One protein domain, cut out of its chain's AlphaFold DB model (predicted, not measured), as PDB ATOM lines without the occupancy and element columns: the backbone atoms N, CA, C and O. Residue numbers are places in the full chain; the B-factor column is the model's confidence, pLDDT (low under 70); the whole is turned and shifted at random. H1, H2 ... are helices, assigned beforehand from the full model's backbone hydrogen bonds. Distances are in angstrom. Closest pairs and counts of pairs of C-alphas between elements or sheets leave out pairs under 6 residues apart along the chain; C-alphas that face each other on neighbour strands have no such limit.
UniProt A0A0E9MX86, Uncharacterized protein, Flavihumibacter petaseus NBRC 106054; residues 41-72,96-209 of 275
ATOM      1  N   TYR A  41      14.394  -9.639  32.800       89.94
ATOM      2  CA  TYR A  41      14.992  -9.827  31.485       89.94
ATOM      3  C   TYR A  41      15.677  -8.551  31.009       89.94
ATOM      4  O   TYR A  41      15.370  -7.449  31.458       89.94
ATOM      5  N   SER A  42      16.594  -8.708  30.062       89.50
ATOM      6  CA  SER A  42      17.130  -7.587  29.300       89.50
ATOM      7  C   SER A  42      16.135  -7.214  28.205       89.50
ATOM      8  O   SER A  42      15.775  -8.058  27.383       89.50
ATOM      9  N   TYR A  43      15.696  -5.960  28.210       91.94
ATOM     10  CA  TYR A  43      14.851  -5.384  27.167       91.94
ATOM     11  C   TYR A  43      15.722  -4.539  26.227       91.94
ATOM     12  O   TYR A  43      16.786  -4.082  26.658       91.94
ATOM     13  N   PRO A  44      15.322  -4.355  24.956       91.88
ATOM     14  CA  PRO A  44      16.028  -3.452  24.053       91.88
ATOM     15  C   PRO A  44      16.107  -2.032  24.634       91.88
ATOM     16  O   PRO A  44      15.219  -1.607  25.370       91.88
ATOM     17  N   SER A  45      17.180  -1.312  24.320       92.38
ATOM     18  CA  SER A  45      17.283   0.117  24.628       92.38
ATOM     19  C   SER A  45      16.416   0.944  23.681       92.38
ATOM     20  O   SER A  45      15.977   0.448  22.637       92.38
ATOM     21  N   PHE A  46      16.209   2.209  24.034       93.88
ATOM     22  CA  PHE A  46      15.515   3.170  23.199       93.88
ATOM     23  C   PHE A  46      16.145   3.269  21.812       93.88
ATOM     24  O   PHE A  46      17.365   3.336  21.652       93.88
ATOM     25  N   ASP A  47      15.275   3.307  20.808       92.25
ATOM     26  CA  ASP A  47      15.644   3.330  19.402       92.25
ATOM     27  C   ASP A  47      14.705   4.275  18.630       92.25
ATOM     28  O   ASP A  47      13.535   3.931  18.429       92.25
ATOM     29  N   PRO A  48      15.188   5.447  18.169       92.69
ATOM     30  CA  PRO A  48      14.422   6.393  17.349       92.69
ATOM     31  C   PRO A  48      13.911   5.799  16.036       92.69
ATOM     32  O   PRO A  48      12.933   6.278  15.459       92.69
ATOM     33  N   GLU A  49      14.564   4.746  15.547       94.62
ATOM     34  CA  GLU A  49      14.155   4.044  14.335       94.62
ATOM     35  C   GLU A  49      13.078   2.991  14.599       94.62
ATOM     36  O   GLU A  49      12.524   2.428  13.655       94.62
ATOM     37  N   LEU A  50      12.736   2.747  15.870       94.50
ATOM     38  CA  LEU A  50      11.704   1.806  16.297       94.50
ATOM     39  C   LEU A  50      11.878   0.416  15.671       94.50
ATOM     40  O   LEU A  50      10.895  -0.261  15.346       94.50
ATOM     41  N   HIS A  51      13.118  -0.055  15.511       94.38
ATOM     42  CA  HIS A  51      13.399  -1.350  14.899       94.38
ATOM     43  C   HIS A  51      12.700  -2.497  15.632       94.38
ATOM     44  O   HIS A  51      12.265  -3.458  14.997       94.38
ATOM     45  N   PHE A  52      12.519  -2.376  16.949       92.31
ATOM     46  CA  PHE A  52      11.793  -3.349  17.764       92.31
ATOM     47  C   PHE A  52      10.306  -3.513  17.375       92.31
ATOM     48  O   PHE A  52       9.734  -4.563  17.654       92.31
ATOM     49  N   LEU A  53       9.692  -2.539  16.687       92.69
ATOM     50  CA  LEU A  53       8.315  -2.615  16.157       92.69
ATOM     51  C   LEU A  53       8.255  -2.704  14.626       92.69
ATOM     52  O   LEU A  53       7.332  -3.306  14.065       92.69
ATOM     53  N   LEU A  54       9.198  -2.072  13.926       92.25
ATOM     54  CA  LEU A  54       9.173  -1.940  12.469       92.25
ATOM     55  C   LEU A  54       9.889  -3.090  11.750       92.25
ATOM     56  O   LEU A  54       9.452  -3.478  10.663       92.25
ATOM     57  N   LYS A  55      10.909  -3.701  12.367       93.75
ATOM     58  CA  LYS A  55      11.610  -4.872  11.822       93.75
ATOM     59  C   LYS A  55      11.070  -6.176  12.413       93.75
ATOM     60  O   LYS A  55      10.700  -6.254  13.589       93.75
ATOM     61  N   GLN A  56      11.069  -7.227  11.592       91.56
ATOM     62  CA  GLN A  56      10.599  -8.555  11.994       91.56
ATOM     63  C   GLN A  56      11.451  -9.142  13.128       91.56
ATOM     64  O   GLN A  56      10.907  -9.660  14.095       91.56
ATOM     65  N   GLU A  57      12.775  -9.024  13.041       92.44
ATOM     66  CA  GLU A  57      13.718  -9.513  14.060       92.44
ATOM     67  C   GLU A  57      13.481  -8.857  15.428       92.44
ATOM     68  O   GLU A  57      13.418  -9.531  16.461       92.44
ATOM     69  N   GLY A  58      13.266  -7.539  15.421       91.12
ATOM     70  CA  GLY A  58      12.917  -6.773  16.611       91.12
ATOM     71  C   GLY A  58      11.593  -7.237  17.219       91.12
ATOM     72  O   GLY A  58      11.527  -7.555  18.406       91.12
ATOM     73  N   THR A  59      10.566  -7.399  16.380       92.44
ATOM     74  CA  THR A  59       9.252  -7.899  16.812       92.44
ATOM     75  C   THR A  59       9.353  -9.311  17.401       92.44
ATOM     76  O   THR A  59       8.788  -9.586  18.459       92.44
ATOM     77  N   ASN A  60      10.120 -10.203  16.767       94.31
ATOM     78  CA  ASN A  60      10.349 -11.568  17.246       94.31
ATOM     79  C   ASN A  60      11.025 -11.582  18.624       94.31
ATOM     80  O   ASN A  60      10.684 -12.410  19.471       94.31
ATOM     81  N   THR A  61      11.937 -10.640  18.881       94.25
ATOM     82  CA  THR A  61      12.572 -10.480  20.196       94.25
ATOM     83  C   THR A  61      11.532 -10.159  21.270       94.25
ATOM     84  O   THR A  61      11.501 -10.824  22.307       94.25
ATOM     85  N   LEU A  62      10.617  -9.220  21.006       94.69
ATOM     86  CA  LEU A  62       9.537  -8.875  21.939       94.69
ATOM     87  C   LEU A  62       8.566 -10.039  22.168       94.69
ATOM     88  O   LEU A  62       8.177 -10.300  23.307       94.69
ATOM     89  N   ILE A  63       8.217 -10.778  21.110       94.31
ATOM     90  CA  ILE A  63       7.386 -11.987  21.219       94.31
ATOM     91  C   ILE A  63       8.083 -13.022  22.110       94.31
ATOM     92  O   ILE A  63       7.452 -13.606  22.988       94.31
ATOM     93  N   SER A  64       9.396 -13.213  21.949       93.69
ATOM     94  CA  SER A  64      10.157 -14.150  22.780       93.69
ATOM     95  C   SER A  64      10.159 -13.757  24.263       93.69
ATOM     96  O   SER A  64      10.059 -14.631  25.127       93.69
ATOM     97  N   LEU A  65      10.225 -12.456  24.572       93.25
ATOM     98  CA  LEU A  65      10.127 -11.940  25.939       93.25
ATOM     99  C   LEU A  65       8.724 -12.166  26.506       93.25
ATOM    100  O   LEU A  65       8.591 -12.717  27.595       93.25
ATOM    101  N   PHE A  66       7.684 -11.838  25.739       92.06
ATOM    102  CA  PHE A  66       6.295 -12.085  26.129       92.06
ATOM    103  C   PHE A  66       6.032 -13.569  26.436       92.06
ATOM    104  O   PHE A  66       5.395 -13.900  27.438       92.06
ATOM    105  N   GLU A  67       6.547 -14.475  25.605       92.38
ATOM    106  CA  GLU A  67       6.415 -15.918  25.813       92.38
ATOM    107  C   GLU A  67       7.193 -16.400  27.046       92.38
ATOM    108  O   GLU A  67       6.694 -17.242  27.798       92.38
ATOM    109  N   LYS A  68       8.378 -15.837  27.321       90.88
ATOM    110  CA  LYS A  68       9.128 -16.114  28.558       90.88
ATOM    111  C   LYS A  68       8.358 -15.675  29.802       90.88
ATOM    112  O   LYS A  68       8.270 -16.464  30.742       90.88
ATOM    113  N   GLU A  69       7.766 -14.480  29.787       89.81
ATOM    114  CA  GLU A  69       6.920 -13.965  30.876       89.81
ATOM    115  C   GLU A  69       5.667 -14.820  31.094       89.81
ATOM    116  O   GLU A  69       5.198 -14.976  32.218       89.81
ATOM    117  N   ARG A  70       5.105 -15.383  30.020       87.06
ATOM    118  CA  ARG A  70       3.932 -16.260  30.107       87.06
ATOM    119  C   ARG A  70       4.269 -17.614  30.734       87.06
ATOM    120  O   ARG A  70       3.447 -18.154  31.468       87.06
ATOM    121  N   ARG A  71       5.435 -18.178  30.407       86.38
ATOM    122  CA  ARG A  71       5.866 -19.502  30.890       86.38
ATOM    123  C   ARG A  71       6.426 -19.460  32.307       86.38
ATOM    124  O   ARG A  71       6.271 -20.430  33.037       86.38
ATOM    125  N   ASN A  72       7.063 -18.355  32.686       80.38
ATOM    126  CA  ASN A  72       7.719 -18.215  33.978       80.38
ATOM    127  C   ASN A  72       7.031 -17.130  34.801       80.38
ATOM    128  O   ASN A  72       7.055 -15.955  34.436       80.38
ATOM    129  N   SER A  96      -4.526  -4.408  46.243       58.12
ATOM    130  CA  SER A  96      -4.650  -2.948  46.325       58.12
ATOM    131  C   SER A  96      -3.455  -2.155  45.762       58.12
ATOM    132  O   SER A  96      -3.547  -0.935  45.687       58.12
ATOM    133  N   TYR A  97      -2.347  -2.793  45.354       77.38
ATOM    134  CA  TYR A  97      -1.145  -2.089  44.861       77.38
ATOM    135  C   TYR A  97      -0.612  -2.426  43.449       77.38
ATOM    136  O   TYR A  97       0.539  -2.066  43.176       77.38
ATOM    137  N   PRO A  98      -1.359  -3.050  42.506       86.25
ATOM    138  CA  PRO A  98      -0.830  -3.255  41.153       86.25
ATOM    139  C   PRO A  98      -0.389  -1.959  40.467       86.25
ATOM    140  O   PRO A  98       0.628  -1.951  39.782       86.25
ATOM    141  N   GLN A  99      -1.112  -0.864  40.703       89.12
ATOM    142  CA  GLN A  99      -0.774   0.454  40.177       89.12
ATOM    143  C   GLN A  99       0.615   0.920  40.626       89.12
ATOM    144  O   GLN A  99       1.436   1.264  39.787       89.12
ATOM    145  N   VAL A 100       0.910   0.867  41.930       90.00
ATOM    146  CA  VAL A 100       2.201   1.330  42.471       90.00
ATOM    147  C   VAL A 100       3.365   0.532  41.876       90.00
ATOM    148  O   VAL A 100       4.405   1.107  41.565       90.00
ATOM    149  N   LEU A 101       3.181  -0.778  41.678       91.19
ATOM    150  CA  LEU A 101       4.169  -1.618  41.002       91.19
ATOM    151  C   LEU A 101       4.331  -1.232  39.528       91.19
ATOM    152  O   LEU A 101       5.457  -1.100  39.057       91.19
ATOM    153  N   ASN A 102       3.227  -1.072  38.795       92.19
ATOM    154  CA  ASN A 102       3.258  -0.711  37.380       92.19
ATOM    155  C   ASN A 102       3.970   0.635  37.172       92.19
ATOM    156  O   ASN A 102       4.874   0.718  36.343       92.19
ATOM    157  N   ASP A 103       3.601   1.652  37.956       91.25
ATOM    158  CA  ASP A 103       4.178   2.997  37.894       91.25
ATOM    159  C   ASP A 103       5.682   2.956  38.196       91.25
ATOM    160  O   ASP A 103       6.485   3.541  37.468       91.25
ATOM    161  N   TYR A 104       6.076   2.194  39.223       92.56
ATOM    162  CA  TYR A 104       7.482   1.972  39.547       92.56
ATOM    163  C   TYR A 104       8.238   1.314  38.390       92.56
ATOM    164  O   TYR A 104       9.282   1.804  37.977       92.56
ATOM    165  N   LEU A 105       7.717   0.225  37.822       93.06
ATOM    166  CA  LEU A 105       8.382  -0.485  36.729       93.06
ATOM    167  C   LEU A 105       8.503   0.372  35.464       93.06
ATOM    168  O   LEU A 105       9.551   0.342  34.822       93.06
ATOM    169  N   ILE A 106       7.479   1.165  35.126       93.50
ATOM    170  CA  ILE A 106       7.540   2.139  34.023       93.50
ATOM    171  C   ILE A 106       8.669   3.140  34.277       93.50
ATOM    172  O   ILE A 106       9.506   3.349  33.399       93.50
ATOM    173  N   GLN A 107       8.739   3.707  35.487       91.75
ATOM    174  CA  GLN A 107       9.817   4.612  35.880       91.75
ATOM    175  C   GLN A 107      11.192   3.945  35.729       91.75
ATOM    176  O   GLN A 107      12.082   4.514  35.102       91.75
ATOM    177  N   ARG A 108      11.354   2.705  36.203       92.50
ATOM    178  CA  ARG A 108      12.620   1.965  36.096       92.50
ATOM    179  C   ARG A 108      13.018   1.643  34.660       92.50
ATOM    180  O   ARG A 108      14.207   1.688  34.350       92.50
ATOM    181  N   PHE A 109      12.066   1.346  33.777       93.44
ATOM    182  CA  PHE A 109      12.357   1.181  32.351       93.44
ATOM    183  C   PHE A 109      12.854   2.481  31.714       93.44
ATOM    184  O   PHE A 109      13.786   2.430  30.919       93.44
ATOM    185  N   MET A 110      12.288   3.630  32.092       91.38
ATOM    186  CA  MET A 110      12.746   4.931  31.597       91.38
ATOM    187  C   MET A 110      14.121   5.328  32.154       91.38
ATOM    188  O   MET A 110      14.936   5.878  31.423       91.38
ATOM    189  N   GLU A 111      14.393   5.058  33.433       88.56
ATOM    190  CA  GLU A 111      15.659   5.420  34.094       88.56
ATOM    191  C   GLU A 111      16.853   4.576  33.639       88.56
ATOM    192  O   GLU A 111      17.979   5.064  33.608       88.56
ATOM    193  N   ARG A 112      16.630   3.300  33.302       82.62
ATOM    194  CA  ARG A 112      17.701   2.386  32.869       82.62
ATOM    195  C   ARG A 112      18.209   2.662  31.453       82.62
ATOM    196  O   ARG A 112      19.211   2.070  31.052       82.62
ATOM    197  N   ASP A 113      17.543   3.531  30.702       81.38
ATOM    198  CA  ASP A 113      17.881   3.818  29.312       81.38
ATOM    199  C   ASP A 113      18.997   4.871  29.206       81.38
ATOM    200  O   ASP A 113      18.788   6.027  28.838       81.38
ATOM    201  N   LEU A 114      20.218   4.466  29.568       74.12
ATOM    202  CA  LEU A 114      21.413   5.311  29.458       74.12
ATOM    203  C   LEU A 114      21.606   5.890  28.036       74.12
ATOM    204  O   LEU A 114      21.897   7.082  27.929       74.12
ATOM    205  N   PRO A 115      21.397   5.114  26.944       81.88
ATOM    206  CA  PRO A 115      21.459   5.644  25.580       81.88
ATOM    207  C   PRO A 115      20.493   6.806  25.327       81.88
ATOM    208  O   PRO A 115      20.862   7.768  24.653       81.88
ATOM    209  N   PHE A 116      19.284   6.761  25.896       86.56
ATOM    210  CA  PHE A 116      18.311   7.844  25.762       86.56
ATOM    211  C   PHE A 116      18.798   9.155  26.395       86.56
ATOM    212  O   PHE A 116      18.686  10.218  25.785       86.56
ATOM    213  N   ALA A 117      19.372   9.096  27.600       83.12
ATOM    214  CA  ALA A 117      19.887  10.284  28.282       83.12
ATOM    215  C   ALA A 117      21.026  10.951  27.492       83.12
ATOM    216  O   ALA A 117      21.013  12.170  27.300       83.12
ATOM    217  N   THR A 118      21.965  10.152  26.978       83.75
ATOM    218  CA  THR A 118      23.055  10.634  26.115       83.75
ATOM    219  C   THR A 118      22.510  11.278  24.843       83.75
ATOM    220  O   THR A 118      22.914  12.383  24.489       83.75
ATOM    221  N   MET A 119      21.528  10.646  24.200       85.75
ATOM    222  CA  MET A 119      20.894  11.174  22.992       85.75
ATOM    223  C   MET A 119      20.219  12.530  23.223       85.75
ATOM    224  O   MET A 119      20.357  13.432  22.399       85.75
ATOM    225  N   LEU A 120      19.515  12.717  24.344       84.81
ATOM    226  CA  LEU A 120      18.919  14.015  24.673       84.81
ATOM    227  C   LEU A 120      19.982  15.112  24.852       84.81
ATOM    228  O   LEU A 120      19.783  16.236  24.385       84.81
ATOM    229  N   ALA A 121      21.115  14.792  25.481       81.50
ATOM    230  CA  ALA A 121      22.232  15.727  25.626       81.50
ATOM    231  C   ALA A 121      22.877  16.078  24.270       81.50
ATOM    232  O   ALA A 121      23.213  17.237  24.014       81.50
ATOM    233  N   GLU A 122      22.999  15.105  23.363       82.81
ATOM    234  CA  GLU A 122      23.466  15.335  21.992       82.81
ATOM    235  C   GLU A 122      22.509  16.225  21.190       82.81
ATOM    236  O   GLU A 122      22.951  17.120  20.472       82.81
ATOM    237  N   ILE A 123      21.193  16.029  21.331       83.69
ATOM    238  CA  ILE A 123      20.199  16.911  20.704       83.69
ATOM    239  C   ILE A 123      20.367  18.336  21.232       83.69
ATOM    240  O   ILE A 123      20.418  19.264  20.426       83.69
ATOM    241  N   GLY A 124      20.496  18.507  22.553       75.31
ATOM    242  CA  GLY A 124      20.661  19.812  23.199       75.31
ATOM    243  C   GLY A 124      21.940  20.548  22.788       75.31
ATOM    244  O   GLY A 124      21.881  21.736  22.497       75.31
ATOM    245  N   SER A 125      23.068  19.840  22.686       74.06
ATOM    246  CA  SER A 125      24.379  20.419  22.335       74.06
ATOM    247  C   SER A 125      24.550  20.775  20.854       74.06
ATOM    248  O   SER A 125      25.444  21.544  20.509       74.06
ATOM    249  N   ARG A 126      23.695  20.260  19.962       68.75
ATOM    250  CA  ARG A 126      23.681  20.611  18.528       68.75
ATOM    251  C   ARG A 126      22.962  21.938  18.258       68.75
ATOM    252  O   ARG A 126      22.033  21.987  17.448       68.75
ATOM    253  N   GLU A 127      23.373  23.003  18.943       56.06
ATOM    254  CA  GLU A 127      22.921  24.364  18.635       56.06
ATOM    255  C   GLU A 127      23.250  24.711  17.171       56.06
ATOM    256  O   GLU A 127      24.367  24.498  16.701       56.06
ATOM    257  N   GLY A 128      22.252  25.194  16.420       58.53
ATOM    258  CA  GLY A 128      22.428  25.697  15.051       58.53
ATOM    259  C   GLY A 128      22.290  24.685  13.904       58.53
ATOM    260  O   GLY A 128      22.512  25.063  12.756       58.53
ATOM    261  N   ASN A 129      21.905  23.424  14.151       72.31
ATOM    262  CA  ASN A 129      21.612  22.456  13.076       72.31
ATOM    263  C   ASN A 129      20.109  22.146  12.948       72.31
ATOM    264  O   ASN A 129      19.667  20.999  13.079       72.31
ATOM    265  N   ASP A 130      19.328  23.190  12.672       76.56
ATOM    266  CA  ASP A 130      17.867  23.117  12.546       76.56
ATOM    267  C   ASP A 130      17.426  22.172  11.421       76.56
ATOM    268  O   ASP A 130      16.439  21.455  11.555       76.56
ATOM    269  N   SER A 131      18.208  22.084  10.339       81.62
ATOM    270  CA  SER A 131      17.930  21.161   9.233       81.62
ATOM    271  C   SER A 131      17.989  19.694   9.671       81.62
ATOM    272  O   SER A 131      17.110  18.903   9.316       81.62
ATOM    273  N   TRP A 132      18.989  19.318  10.478       85.81
ATOM    274  CA  TRP A 132      19.080  17.965  11.024       85.81
ATOM    275  C   TRP A 132      17.937  17.675  12.002       85.81
ATOM    276  O   TRP A 132      17.308  16.623  11.888       85.81
ATOM    277  N   ARG A 133      17.632  18.609  12.917       83.38
ATOM    278  CA  ARG A 133      16.532  18.446  13.887       83.38
ATOM    279  C   ARG A 133      15.189  18.285  13.182       83.38
ATOM    280  O   ARG A 133      14.450  17.356  13.498       83.38
ATOM    281  N   GLU A 134      14.902  19.116  12.181       83.81
ATOM    282  CA  GLU A 134      13.653  19.025  11.422       83.81
ATOM    283  C   GLU A 134      13.560  17.753  10.578       83.81
ATOM    284  O   GLU A 134      12.486  17.155  10.474       83.81
ATOM    285  N   LYS A 135      14.683  17.264  10.035       88.44
ATOM    286  CA  LYS A 135      14.713  15.951   9.383       88.44
ATOM    287  C   LYS A 135      14.361  14.833  10.368       88.44
ATOM    288  O   LYS A 135      13.469  14.040  10.077       88.44
ATOM    289  N   GLN A 136      15.012  14.791  11.532       91.00
ATOM    290  CA  GLN A 136      14.745  13.774  12.559       91.00
ATOM    291  C   GLN A 136      13.309  13.840  13.081       91.00
ATOM    292  O   GLN A 136      12.665  12.813  13.279       91.00
ATOM    293  N   LYS A 137      12.779  15.050  13.257       89.38
ATOM    294  CA  LYS A 137      11.394  15.280  13.665       89.38
ATOM    295  C   LYS A 137      10.404  14.763  12.634       89.38
ATOM    296  O   LYS A 137       9.467  14.067  13.012       89.38
ATOM    297  N   ARG A 138      10.617  15.065  11.350       87.19
ATOM    298  CA  ARG A 138       9.773  14.548  10.267       87.19
ATOM    299  C   ARG A 138       9.790  13.025  10.246       87.19
ATOM    300  O   ARG A 138       8.734  12.418  10.352       87.19
ATOM    301  N   GLU A 139      10.976  12.421  10.237       93.31
ATOM    302  CA  GLU A 139      11.127  10.960  10.266       93.31
ATOM    303  C   GLU A 139      10.437  10.339  11.491       93.31
ATOM    304  O   GLU A 139       9.819   9.277  11.399       93.31
ATOM    305  N   ALA A 140      10.515  11.002  12.645       93.62
ATOM    306  CA  ALA A 140       9.887  10.521  13.861       93.62
ATOM    307  C   ALA A 140       8.353  10.617  13.825       93.62
ATOM    308  O   ALA A 140       7.684   9.702  14.316       93.62
ATOM    309  N   LEU A 141       7.803  11.689  13.246       90.94
ATOM    310  CA  LEU A 141       6.365  11.874  13.043       90.94
ATOM    311  C   LEU A 141       5.811  10.882  12.016       90.94
ATOM    312  O   LEU A 141       4.805  10.235  12.309       90.94
ATOM    313  N   ASP A 142       6.506  10.684  10.894       91.94
ATOM    314  CA  ASP A 142       6.125   9.728   9.847       91.94
ATOM    315  C   ASP A 142       5.992   8.308  10.425       91.94
ATOM    316  O   ASP A 142       5.042   7.581  10.131       91.94
ATOM    317  N   LYS A 143       6.907   7.917  11.325       95.12
ATOM    318  CA  LYS A 143       6.834   6.634  12.043       95.12
ATOM    319  C   LYS A 143       5.590   6.539  12.927       95.12
ATOM    320  O   LYS A 143       4.910   5.514  12.906       95.12
ATOM    321  N   ILE A 144       5.262   7.577  13.698       95.31
ATOM    322  CA  ILE A 144       4.066   7.580  14.560       95.31
ATOM    323  C   ILE A 144       2.784   7.521  13.734       95.31
ATOM    324  O   ILE A 144       1.858   6.787  14.095       95.31
ATOM    325  N   GLU A 145       2.733   8.257  12.628       90.62
ATOM    326  CA  GLU A 145       1.607   8.228  11.703       90.62
ATOM    327  C   GLU A 145       1.444   6.834  11.095       90.62
ATOM    328  O   GLU A 145       0.353   6.265  11.156       90.62
ATOM    329  N   PHE A 146       2.539   6.231  10.623       93.81
ATOM    330  CA  PHE A 146       2.543   4.871  10.095       93.81
ATOM    331  C   PHE A 146       2.038   3.845  11.119       93.81
ATOM    332  O   PHE A 146       1.171   3.027  10.803       93.81
ATOM    333  N   LEU A 147       2.536   3.894  12.360       93.81
ATOM    334  CA  LEU A 147       2.079   3.006  13.431       93.81
ATOM    335  C   LEU A 147       0.588   3.212  13.735       93.81
ATOM    336  O   LEU A 147      -0.156   2.242  13.877       93.81
ATOM    337  N   SER A 148       0.146   4.468  13.809       93.69
ATOM    338  CA  SER A 148      -1.252   4.823  14.077       93.69
ATOM    339  C   SER A 148      -2.181   4.354  12.964       93.69
ATOM    340  O   SER A 148      -3.265   3.844  13.246       93.69
ATOM    341  N   PHE A 149      -1.758   4.501  11.708       91.12
ATOM    342  CA  PHE A 149      -2.461   3.975  10.545       91.12
ATOM    343  C   PHE A 149      -2.589   2.455  10.653       91.12
ATOM    344  O   PHE A 149      -3.704   1.940  10.659       91.12
ATOM    345  N   LYS A 150      -1.471   1.750  10.867       91.94
ATOM    346  CA  LYS A 150      -1.441   0.288  10.985       91.94
ATOM    347  C   LYS A 150      -2.377  -0.249  12.062       91.94
ATOM    348  O   LYS A 150      -3.164  -1.146  11.781       91.94
ATOM    349  N   VAL A 151      -2.348   0.331  13.260       91.25
ATOM    350  CA  VAL A 151      -3.223  -0.082  14.372       91.25
ATOM    351  C   VAL A 151      -4.707   0.181  14.083       91.25
ATOM    352  O   VAL A 151      -5.554  -0.548  14.590       91.25
ATOM    353  N   LYS A 152      -5.044   1.197  13.278       88.94
ATOM    354  CA  LYS A 152      -6.437   1.517  12.921       88.94
ATOM    355  C   LYS A 152      -6.977   0.680  11.763       88.94
ATOM    356  O   LYS A 152      -8.172   0.401  11.745       88.94
ATOM    357  N   THR A 153      -6.140   0.345  10.782       87.31
ATOM    358  CA  THR A 153      -6.592  -0.272   9.525       87.31
ATOM    359  C   THR A 153      -6.416  -1.779   9.476       87.31
ATOM    360  O   THR A 153      -7.200  -2.446   8.804       87.31
ATOM    361  N   ASP A 154      -5.398  -2.333  10.143       84.38
ATOM    362  CA  ASP A 154      -5.205  -3.782  10.145       84.38
ATOM    363  C   ASP A 154      -6.186  -4.435  11.130       84.38
ATOM    364  O   ASP A 154      -6.202  -4.149  12.325       84.38
ATOM    365  N   VAL A 155      -7.011  -5.344  10.608       76.19
ATOM    366  CA  VAL A 155      -8.028  -6.092  11.375       76.19
ATOM    367  C   VAL A 155      -7.414  -7.299  12.107       76.19
ATOM    368  O   VAL A 155      -8.057  -7.934  12.945       76.19
ATOM    369  N   ASP A 156      -6.158  -7.628  11.799       76.94
ATOM    370  CA  ASP A 156      -5.438  -8.737  12.417       76.94
ATOM    371  C   ASP A 156      -5.143  -8.455  13.903       76.94
ATOM    372  O   ASP A 156      -4.828  -7.340  14.313       76.94
ATOM    373  N   ARG A 157      -5.213  -9.490  14.741       76.94
ATOM    374  CA  ARG A 157      -4.895  -9.422  16.176       76.94
ATOM    375  C   ARG A 157      -3.461  -9.863  16.468       76.94
ATOM    376  O   ARG A 157      -3.198 -10.402  17.545       76.94
ATOM    377  N   SER A 158      -2.538  -9.646  15.532       87.88
ATOM    378  CA  SER A 158      -1.135 -10.031  15.697       87.88
ATOM    379  C   SER A 158      -0.504  -9.397  16.943       87.88
ATOM    380  O   SER A 158      -0.823  -8.269  17.331       87.88
ATOM    381  N   PHE A 159       0.450 -10.103  17.561       89.12
ATOM    382  CA  PHE A 159       1.237  -9.562  18.679       89.12
ATOM    383  C   PHE A 159       1.897  -8.230  18.325       89.12
ATOM    384  O   PHE A 159       1.980  -7.338  19.162       89.12
ATOM    385  N   ARG A 160       2.314  -8.079  17.066       90.81
ATOM    386  CA  ARG A 160       2.912  -6.848  16.559       90.81
ATOM    387  C   ARG A 160       1.972  -5.654  16.725       90.81
ATOM    388  O   ARG A 160       2.382  -4.649  17.296       90.81
ATOM    389  N   LEU A 161       0.717  -5.776  16.293       92.00
ATOM    390  CA  LEU A 161      -0.274  -4.702  16.414       92.00
ATOM    391  C   LEU A 161      -0.637  -4.421  17.878       92.00
ATOM    392  O   LEU A 161      -0.789  -3.262  18.260       92.00
ATOM    393  N   GLN A 162      -0.690  -5.455  18.722       92.75
ATOM    394  CA  GLN A 162      -0.881  -5.278  20.166       92.75
ATOM    395  C   GLN A 162       0.275  -4.487  20.793       92.75
ATOM    396  O   GLN A 162       0.039  -3.545  21.547       92.75
ATOM    397  N   PHE A 163       1.524  -4.810  20.446       95.31
ATOM    398  CA  PHE A 163       2.698  -4.090  20.936       95.31
ATOM    399  C   PHE A 163       2.735  -2.638  20.452       95.31
ATOM    400  O   PHE A 163       2.996  -1.739  21.251       95.31
ATOM    401  N   MET A 164       2.405  -2.396  19.179       95.56
ATOM    402  CA  MET A 164       2.271  -1.044  18.627       95.56
ATOM    403  C   MET A 164       1.193  -0.240  19.359       95.56
ATOM    404  O   MET A 164       1.419   0.919  19.690       95.56
ATOM    405  N   SER A 165       0.046  -0.852  19.662       94.88
ATOM    406  CA  SER A 165      -1.040  -0.203  20.404       94.88
ATOM    407  C   SER A 165      -0.611   0.207  21.818       94.88
ATOM    408  O   SER A 165      -0.851   1.340  22.235       94.88
ATOM    409  N   VAL A 166       0.101  -0.666  22.540       95.44
ATOM    410  CA  VAL A 166       0.633  -0.348  23.878       95.44
ATOM    411  C   VAL A 166       1.662   0.786  23.820       95.44
ATOM    412  O   VAL A 166       1.602   1.703  24.642       95.44
ATOM    413  N   PHE A 167       2.562   0.760  22.834       97.12
ATOM    414  CA  PHE A 167       3.524   1.837  22.594       97.12
ATOM    415  C   PHE A 167       2.825   3.172  22.293       97.12
ATOM    416  O   PHE A 167       3.101   4.176  22.949       97.12
ATOM    417  N   LEU A 168       1.866   3.186  21.359       95.19
ATOM    418  CA  LEU A 168       1.114   4.390  20.991       95.19
ATOM    419  C   LEU A 168       0.313   4.950  22.167       95.19
ATOM    420  O   LEU A 168       0.224   6.166  22.306       95.19
ATOM    421  N   LYS A 169      -0.217   4.085  23.037       93.19
ATOM    422  CA  LYS A 169      -0.876   4.510  24.274       93.19
ATOM    423  C   LYS A 169       0.092   5.263  25.194       93.19
ATOM    424  O   LYS A 169      -0.271   6.303  25.726       93.19
ATOM    425  N   GLY A 170       1.320   4.767  25.378       94.00
ATOM    426  CA  GLY A 170       2.352   5.466  26.157       94.00
ATOM    427  C   GLY A 170       2.713   6.824  25.561       94.00
ATOM    428  O   GLY A 170       2.755   7.831  26.268       94.00
ATOM    429  N   PHE A 171       2.877   6.859  24.239       93.62
ATOM    430  CA  PHE A 171       3.131   8.085  23.489       93.62
ATOM    431  C   PHE A 171       2.008   9.123  23.659       93.62
ATOM    432  O   PHE A 171       2.273  10.289  23.965       93.62
ATOM    433  N   SER A 172       0.744   8.714  23.492       89.69
ATOM    434  CA  SER A 172      -0.412   9.607  23.612       89.69
ATOM    435  C   SER A 172      -0.623  10.087  25.043       89.69
ATOM    436  O   SER A 172      -0.844  11.275  25.262       89.69
ATOM    437  N   ASP A 173      -0.528   9.183  26.016       88.44
ATOM    438  CA  ASP A 173      -0.753   9.493  27.427       88.44
ATOM    439  C   ASP A 173       0.227  10.576  27.918       88.44
ATOM    440  O   ASP A 173      -0.181  11.498  28.629       88.44
ATOM    441  N   TYR A 174       1.492  10.527  27.477       88.19
ATOM    442  CA  TYR A 174       2.470  11.583  27.751       88.19
ATOM    443  C   TYR A 174       2.097  12.911  27.078       88.19
ATOM    444  O   TYR A 174       2.044  13.952  27.732       88.19
ATOM    445  N   ARG A 175       1.797  12.882  25.772       77.94
ATOM    446  CA  ARG A 175       1.499  14.087  24.972       77.94
ATOM    447  C   ARG A 175       0.257  14.838  25.450       77.94
ATOM    448  O   ARG A 175       0.241  16.064  25.389       77.94
ATOM    449  N   TYR A 176      -0.762  14.119  25.914       76.00
ATOM    450  CA  TYR A 176      -2.045  14.696  26.321       76.00
ATOM    451  C   TYR A 176      -2.196  14.843  27.843       76.00
ATOM    452  O   TYR A 176      -3.276  15.187  28.314       76.00
ATOM    453  N   GLY A 177      -1.125  14.620  28.617       66.50
ATOM    454  CA  GLY A 177      -1.109  14.873  30.062       66.50
ATOM    455  C   GLY A 177      -1.989  13.927  30.880       66.50
ATOM    456  O   GLY A 177      -2.440  14.294  31.961       66.50
ATOM    457  N   SER A 178      -2.229  12.714  30.378       64.88
ATOM    458  CA  SER A 178      -3.034  11.692  31.051       64.88
ATOM    459  C   SER A 178      -2.275  10.363  31.103       64.88
ATOM    460  O   SER A 178      -2.704   9.401  30.459       64.88
ATOM    461  N   PRO A 179      -1.150  10.269  31.849       64.81
ATOM    462  CA  PRO A 179      -0.525   8.985  32.148       64.81
ATOM    463  C   PRO A 179      -1.556   8.099  32.845       64.81
ATOM    464  O   PRO A 179      -1.859   8.270  34.023       64.81
ATOM    465  N   ASN A 180      -2.161   7.183  32.088       60.38
ATOM    466  CA  ASN A 180      -3.132   6.258  32.639       60.38
ATOM    467  C   ASN A 180      -2.396   5.318  33.584       60.38
ATOM    468  O   ASN A 180      -1.656   4.431  33.152       60.38
ATOM    469  N   THR A 181      -2.665   5.477  34.869       66.00
ATOM    470  CA  THR A 181      -2.236   4.543  35.896       66.00
ATOM    471  C   THR A 181      -2.979   3.227  35.703       66.00
ATOM    472  O   THR A 181      -4.205   3.154  35.823       66.00
ATOM    473  N   PHE A 182      -2.251   2.173  35.344       81.25
ATOM    474  CA  PHE A 182      -2.843   0.858  35.137       81.25
ATOM    475  C   PHE A 182      -3.314   0.286  36.479       81.25
ATOM    476  O   PHE A 182      -2.494  -0.104  37.310       81.25
ATOM    477  N   SER A 183      -4.633   0.196  36.676       80.06
ATOM    478  CA  SER A 183      -5.241  -0.332  37.908       80.06
ATOM    479  C   SER A 183      -4.970  -1.824  38.127       80.06
ATOM    480  O   SER A 183      -4.817  -2.272  39.260       80.06
ATOM    481  N   ASN A 184      -4.857  -2.589  37.040       85.81
ATOM    482  CA  ASN A 184      -4.548  -4.018  37.057       85.81
ATOM    483  C   ASN A 184      -3.063  -4.268  36.786       85.81
ATOM    484  O   ASN A 184      -2.429  -3.530  36.031       85.81
ATOM    485  N   ARG A 185      -2.516  -5.360  37.335       86.06
ATOM    486  CA  ARG A 185      -1.127  -5.772  37.081       86.06
ATOM    487  C   ARG A 185      -0.921  -6.001  35.584       86.06
ATOM    488  O   ARG A 185      -1.648  -6.789  34.978       86.06
ATOM    489  N   LYS A 186       0.076  -5.333  35.010       90.50
ATOM    490  CA  LYS A 186       0.471  -5.512  33.610       90.50
ATOM    491  C   LYS A 186       1.676  -6.427  33.483       90.50
ATOM    492  O   LYS A 186       2.410  -6.658  34.447       90.50
ATOM    493  N   LYS A 187       1.851  -6.978  32.285       91.69
ATOM    494  CA  LYS A 187       3.062  -7.717  31.928       91.69
ATOM    495  C   LYS A 187       4.238  -6.750  31.813       91.69
ATOM    496  O   LYS A 187       4.045  -5.589  31.452       91.69
ATOM    497  N   PHE A 188       5.455  -7.214  32.087       93.38
ATOM    498  CA  PHE A 188       6.631  -6.342  32.041       93.38
ATOM    499  C   PHE A 188       6.878  -5.838  30.620       93.38
ATOM    500  O   PHE A 188       7.165  -4.661  30.449       93.38
ATOM    501  N   ILE A 189       6.669  -6.680  29.606       94.75
ATOM    502  CA  ILE A 189       6.746  -6.284  28.196       94.75
ATOM    503  C   ILE A 189       5.749  -5.178  27.826       94.75
ATOM    504  O   ILE A 189       6.091  -4.285  27.056       94.75
ATOM    505  N   GLU A 190       4.541  -5.186  28.398       94.56
ATOM    506  CA  GLU A 190       3.563  -4.113  28.175       94.56
ATOM    507  C   GLU A 190       4.023  -2.811  28.837       94.56
ATOM    508  O   GLU A 190       3.967  -1.752  28.218       94.56
ATOM    509  N   LEU A 191       4.517  -2.887  30.077       95.00
ATOM    510  CA  LEU A 191       5.047  -1.730  30.804       95.00
ATOM    511  C   LEU A 191       6.296  -1.154  30.123       95.00
ATOM    512  O   LEU A 191       6.424   0.063  30.025       95.00
ATOM    513  N   TYR A 192       7.169  -2.014  29.596       95.81
ATOM    514  CA  TYR A 192       8.321  -1.633  28.784       95.81
ATOM    515  C   TYR A 192       7.883  -0.895  27.515       95.81
ATOM    516  O   TYR A 192       8.350   0.209  27.265       95.81
ATOM    517  N   LEU A 193       6.954  -1.455  26.730       96.75
ATOM    518  CA  LEU A 193       6.485  -0.816  25.493       96.75
ATOM    519  C   LEU A 193       5.795   0.520  25.763       96.75
ATOM    520  O   LEU A 193       5.991   1.480  25.022       96.75
ATOM    521  N   TYR A 194       5.023   0.589  26.846       96.25
ATOM    522  CA  TYR A 194       4.404   1.824  27.304       96.25
ATOM    523  C   TYR A 194       5.460   2.877  27.680       96.25
ATOM    524  O   TYR A 194       5.380   4.016  27.221       96.25
ATOM    525  N   ALA A 195       6.493   2.485  28.436       95.25
ATOM    526  CA  ALA A 195       7.625   3.349  28.772       95.25
ATOM    527  C   ALA A 195       8.375   3.832  27.519       95.25
ATOM    528  O   ALA A 195       8.665   5.018  27.404       95.25
ATOM    529  N   GLN A 196       8.617   2.955  26.541       96.12
ATOM    530  CA  GLN A 196       9.239   3.325  25.264       96.12
ATOM    531  C   GLN A 196       8.397   4.343  24.480       96.12
ATOM    532  O   GLN A 196       8.950   5.270  23.895       96.12
ATOM    533  N   GLY A 197       7.065   4.235  24.522       95.94
ATOM    534  CA  GLY A 197       6.164   5.247  23.962       95.94
ATOM    535  C   GLY A 197       6.331   6.621  24.617       95.94
ATOM    536  O   GLY A 197       6.409   7.635  23.923       95.94
ATOM    537  N   ILE A 198       6.456   6.654  25.950       94.44
ATOM    538  CA  ILE A 198       6.734   7.884  26.708       94.44
ATOM    539  C   ILE A 198       8.097   8.470  26.315       94.44
ATOM    540  O   ILE A 198       8.193   9.664  26.025       94.44
ATOM    541  N   LEU A 199       9.150   7.647  26.273       94.38
ATOM    542  CA  LEU A 199      10.491   8.083  25.864       94.38
ATOM    543  C   LEU A 199      10.483   8.656  24.444       94.38
ATOM    544  O   LEU A 199      11.095   9.691  24.195       94.38
ATOM    545  N   TYR A 200       9.724   8.056  23.530       95.56
ATOM    546  CA  TYR A 200       9.611   8.551  22.163       95.56
ATOM    547  C   TYR A 200       8.882   9.899  22.079       95.56
ATOM    548  O   TYR A 200       9.251  10.769  21.289       95.56
ATOM    549  N   ALA A 201       7.873  10.121  22.924       92.62
ATOM    550  CA  ALA A 201       7.225  11.423  23.032       92.62
ATOM    551  C   ALA A 201       8.184  12.500  23.562       92.62
ATOM    552  O   ALA A 201       8.214  13.605  23.021       92.62
ATOM    553  N   ARG A 202       9.015  12.159  24.555       91.00
ATOM    554  CA  ARG A 202      10.083  13.028  25.075       91.00
ATOM    555  C   ARG A 202      11.165  13.315  24.034       91.00
ATOM    556  O   ARG A 202      11.640  14.441  23.949       91.00
ATOM    557  N   TYR A 203      11.537  12.319  23.232       92.56
ATOM    558  CA  TYR A 203      12.441  12.493  22.095       92.56
ATOM    559  C   TYR A 203      11.888  13.520  21.103       92.56
ATOM    560  O   TYR A 203      12.576  14.477  20.755       92.56
ATOM    561  N   LEU A 204      10.618  13.384  20.709       90.56
ATOM    562  CA  LEU A 204       9.957  14.354  19.835       90.56
ATOM    563  C   LEU A 204       9.856  15.748  20.470       90.56
ATOM    564  O   LEU A 204       9.999  16.746  19.771       90.56
ATOM    565  N   GLU A 205       9.616  15.850  21.777       87.19
ATOM    566  CA  GLU A 205       9.620  17.130  22.496       87.19
ATOM    567  C   GLU A 205      11.004  17.797  22.469       87.19
ATOM    568  O   GLU A 205      11.107  18.980  22.142       87.19
ATOM    569  N   ALA A 206      12.069  17.026  22.701       86.62
ATOM    570  CA  ALA A 206      13.444  17.508  22.608       86.62
ATOM    571  C   ALA A 206      13.809  17.965  21.186       86.62
ATOM    572  O   ALA A 206      14.425  19.016  21.018       86.62
ATOM    573  N   LEU A 207      13.378  17.226  20.158       85.94
ATOM    574  CA  LEU A 207      13.557  17.623  18.758       85.94
ATOM    575  C   LEU A 207      12.796  18.902  18.395       85.94
ATOM    576  O   LEU A 207      13.274  19.680  17.576       85.94
ATOM    577  N   ASN A 208      11.629  19.133  19.002       77.81
ATOM    578  CA  ASN A 208      10.853  20.357  18.801       77.81
ATOM    579  C   ASN A 208      11.480  21.589  19.475       77.81
ATOM    580  O   ASN A 208      10.921  22.673  19.354       77.81
ATOM    581  N   GLY A 209      12.561  21.436  20.252       65.25
ATOM    582  CA  GLY A 209      13.087  22.516  21.097       65.25
ATOM    583  C   GLY A 209      12.132  22.930  22.224       65.25
ATOM    584  O   GLY A 209      12.477  23.762  23.057       65.25
TER     585      GLY A 209
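What this domain is: This is residues 41 to 72 and 96 to 209 of the 275 residues of an uncharacterized protein of Flavihumibacter petaseus NBRC 106054 (UniProt A0A0E9MX86). Helix H7 runs through the core of a wedge of crossed helices, between H3 and H4 along one side and H5 along the other, with H4 and H5 coming near each other at the narrow end. H6 packs closely across H7, while H2, with the short H1 at its start, packs on H7 at the wide end; residues 153 to 158 stick out. The printed part has 146 residues with seven named helices, H1 to H7 in chain order, and no named strand, and its class is all helix. It is compact, with a radius of gyration of the C-alphas of 15.5 A, and spans 50 by 34 by 28 A.

Where its parts are: After residues 41 to 50, H1 covers residues 51 to 54, beginning at C-alpha 51 (13.399, -1.350, 14.899). H2 covers residues 56 to 71 and measures 22.3 A. Beyond the cut come H3, residues 98 to 111, 19.9 A, and H4, residues 114 to 125, 17.0 A. H5, residues 130 to 153, is the longest helix at 34.0 A and begins at C-alpha 130 (17.867, 23.117, 12.546). H6, residues 159 to 175, measures 24.5 A. H7, residues 188 to 207, measures 28.3 A and ends at C-alpha 207 (13.557, 17.623, 18.758).

How they stand to each other: H7 is the hub, touching five helices. It touches H6 at a steep tilt of 48 degrees, the same way; their closest C-alphas, Phe 171 and Gly 197, are 4.2 A apart. H3 touches H7 at 49 degrees, a steep tilt, the closest C-alphas being Ile 106 and Ala 195 at 5.4 A. H4 touches residues 199 to 207 of H7 at a shallow tilt of 8 degrees, the same way, closest at C-alphas Leu 120 and Ala 206, 6.8 A. H5 touches H7 with residues 133 to 140, opposite ways at 38 degrees, only just steep; C-alphas Arg 133 and Leu 207 are closest at 5.8 A. H2 touches H7 with residues 62 to 69, closest at C-alphas Phe 66 and Ile 189, 6.2 A. H5 touches H6, with C-alphas Val 151 and Leu 161 closest at 5.8 A. H1 and H2 touch only at the corner, with C-alphas Phe 52 and Gly 58 closest at 3.8 A. H3 and H5 are apart. In H2 to H7 every O i to N i+4 pair is within hydrogen-bond range; H1 is too short for such a pair.

The domain as a whole: The C-alphas farthest apart, Arg 71 and Gly 128, are 50.7 A apart. Residues 73 to 95 are not printed, and C-alphas 72 and 96 are 23.2 A apart across this cut. The link from H6 to H7, residues 176 to 187, is long. The mean pLDDT of the printed part is 87.6; residues 96, 126 to 128, 177 to 181 and 209 are under 70.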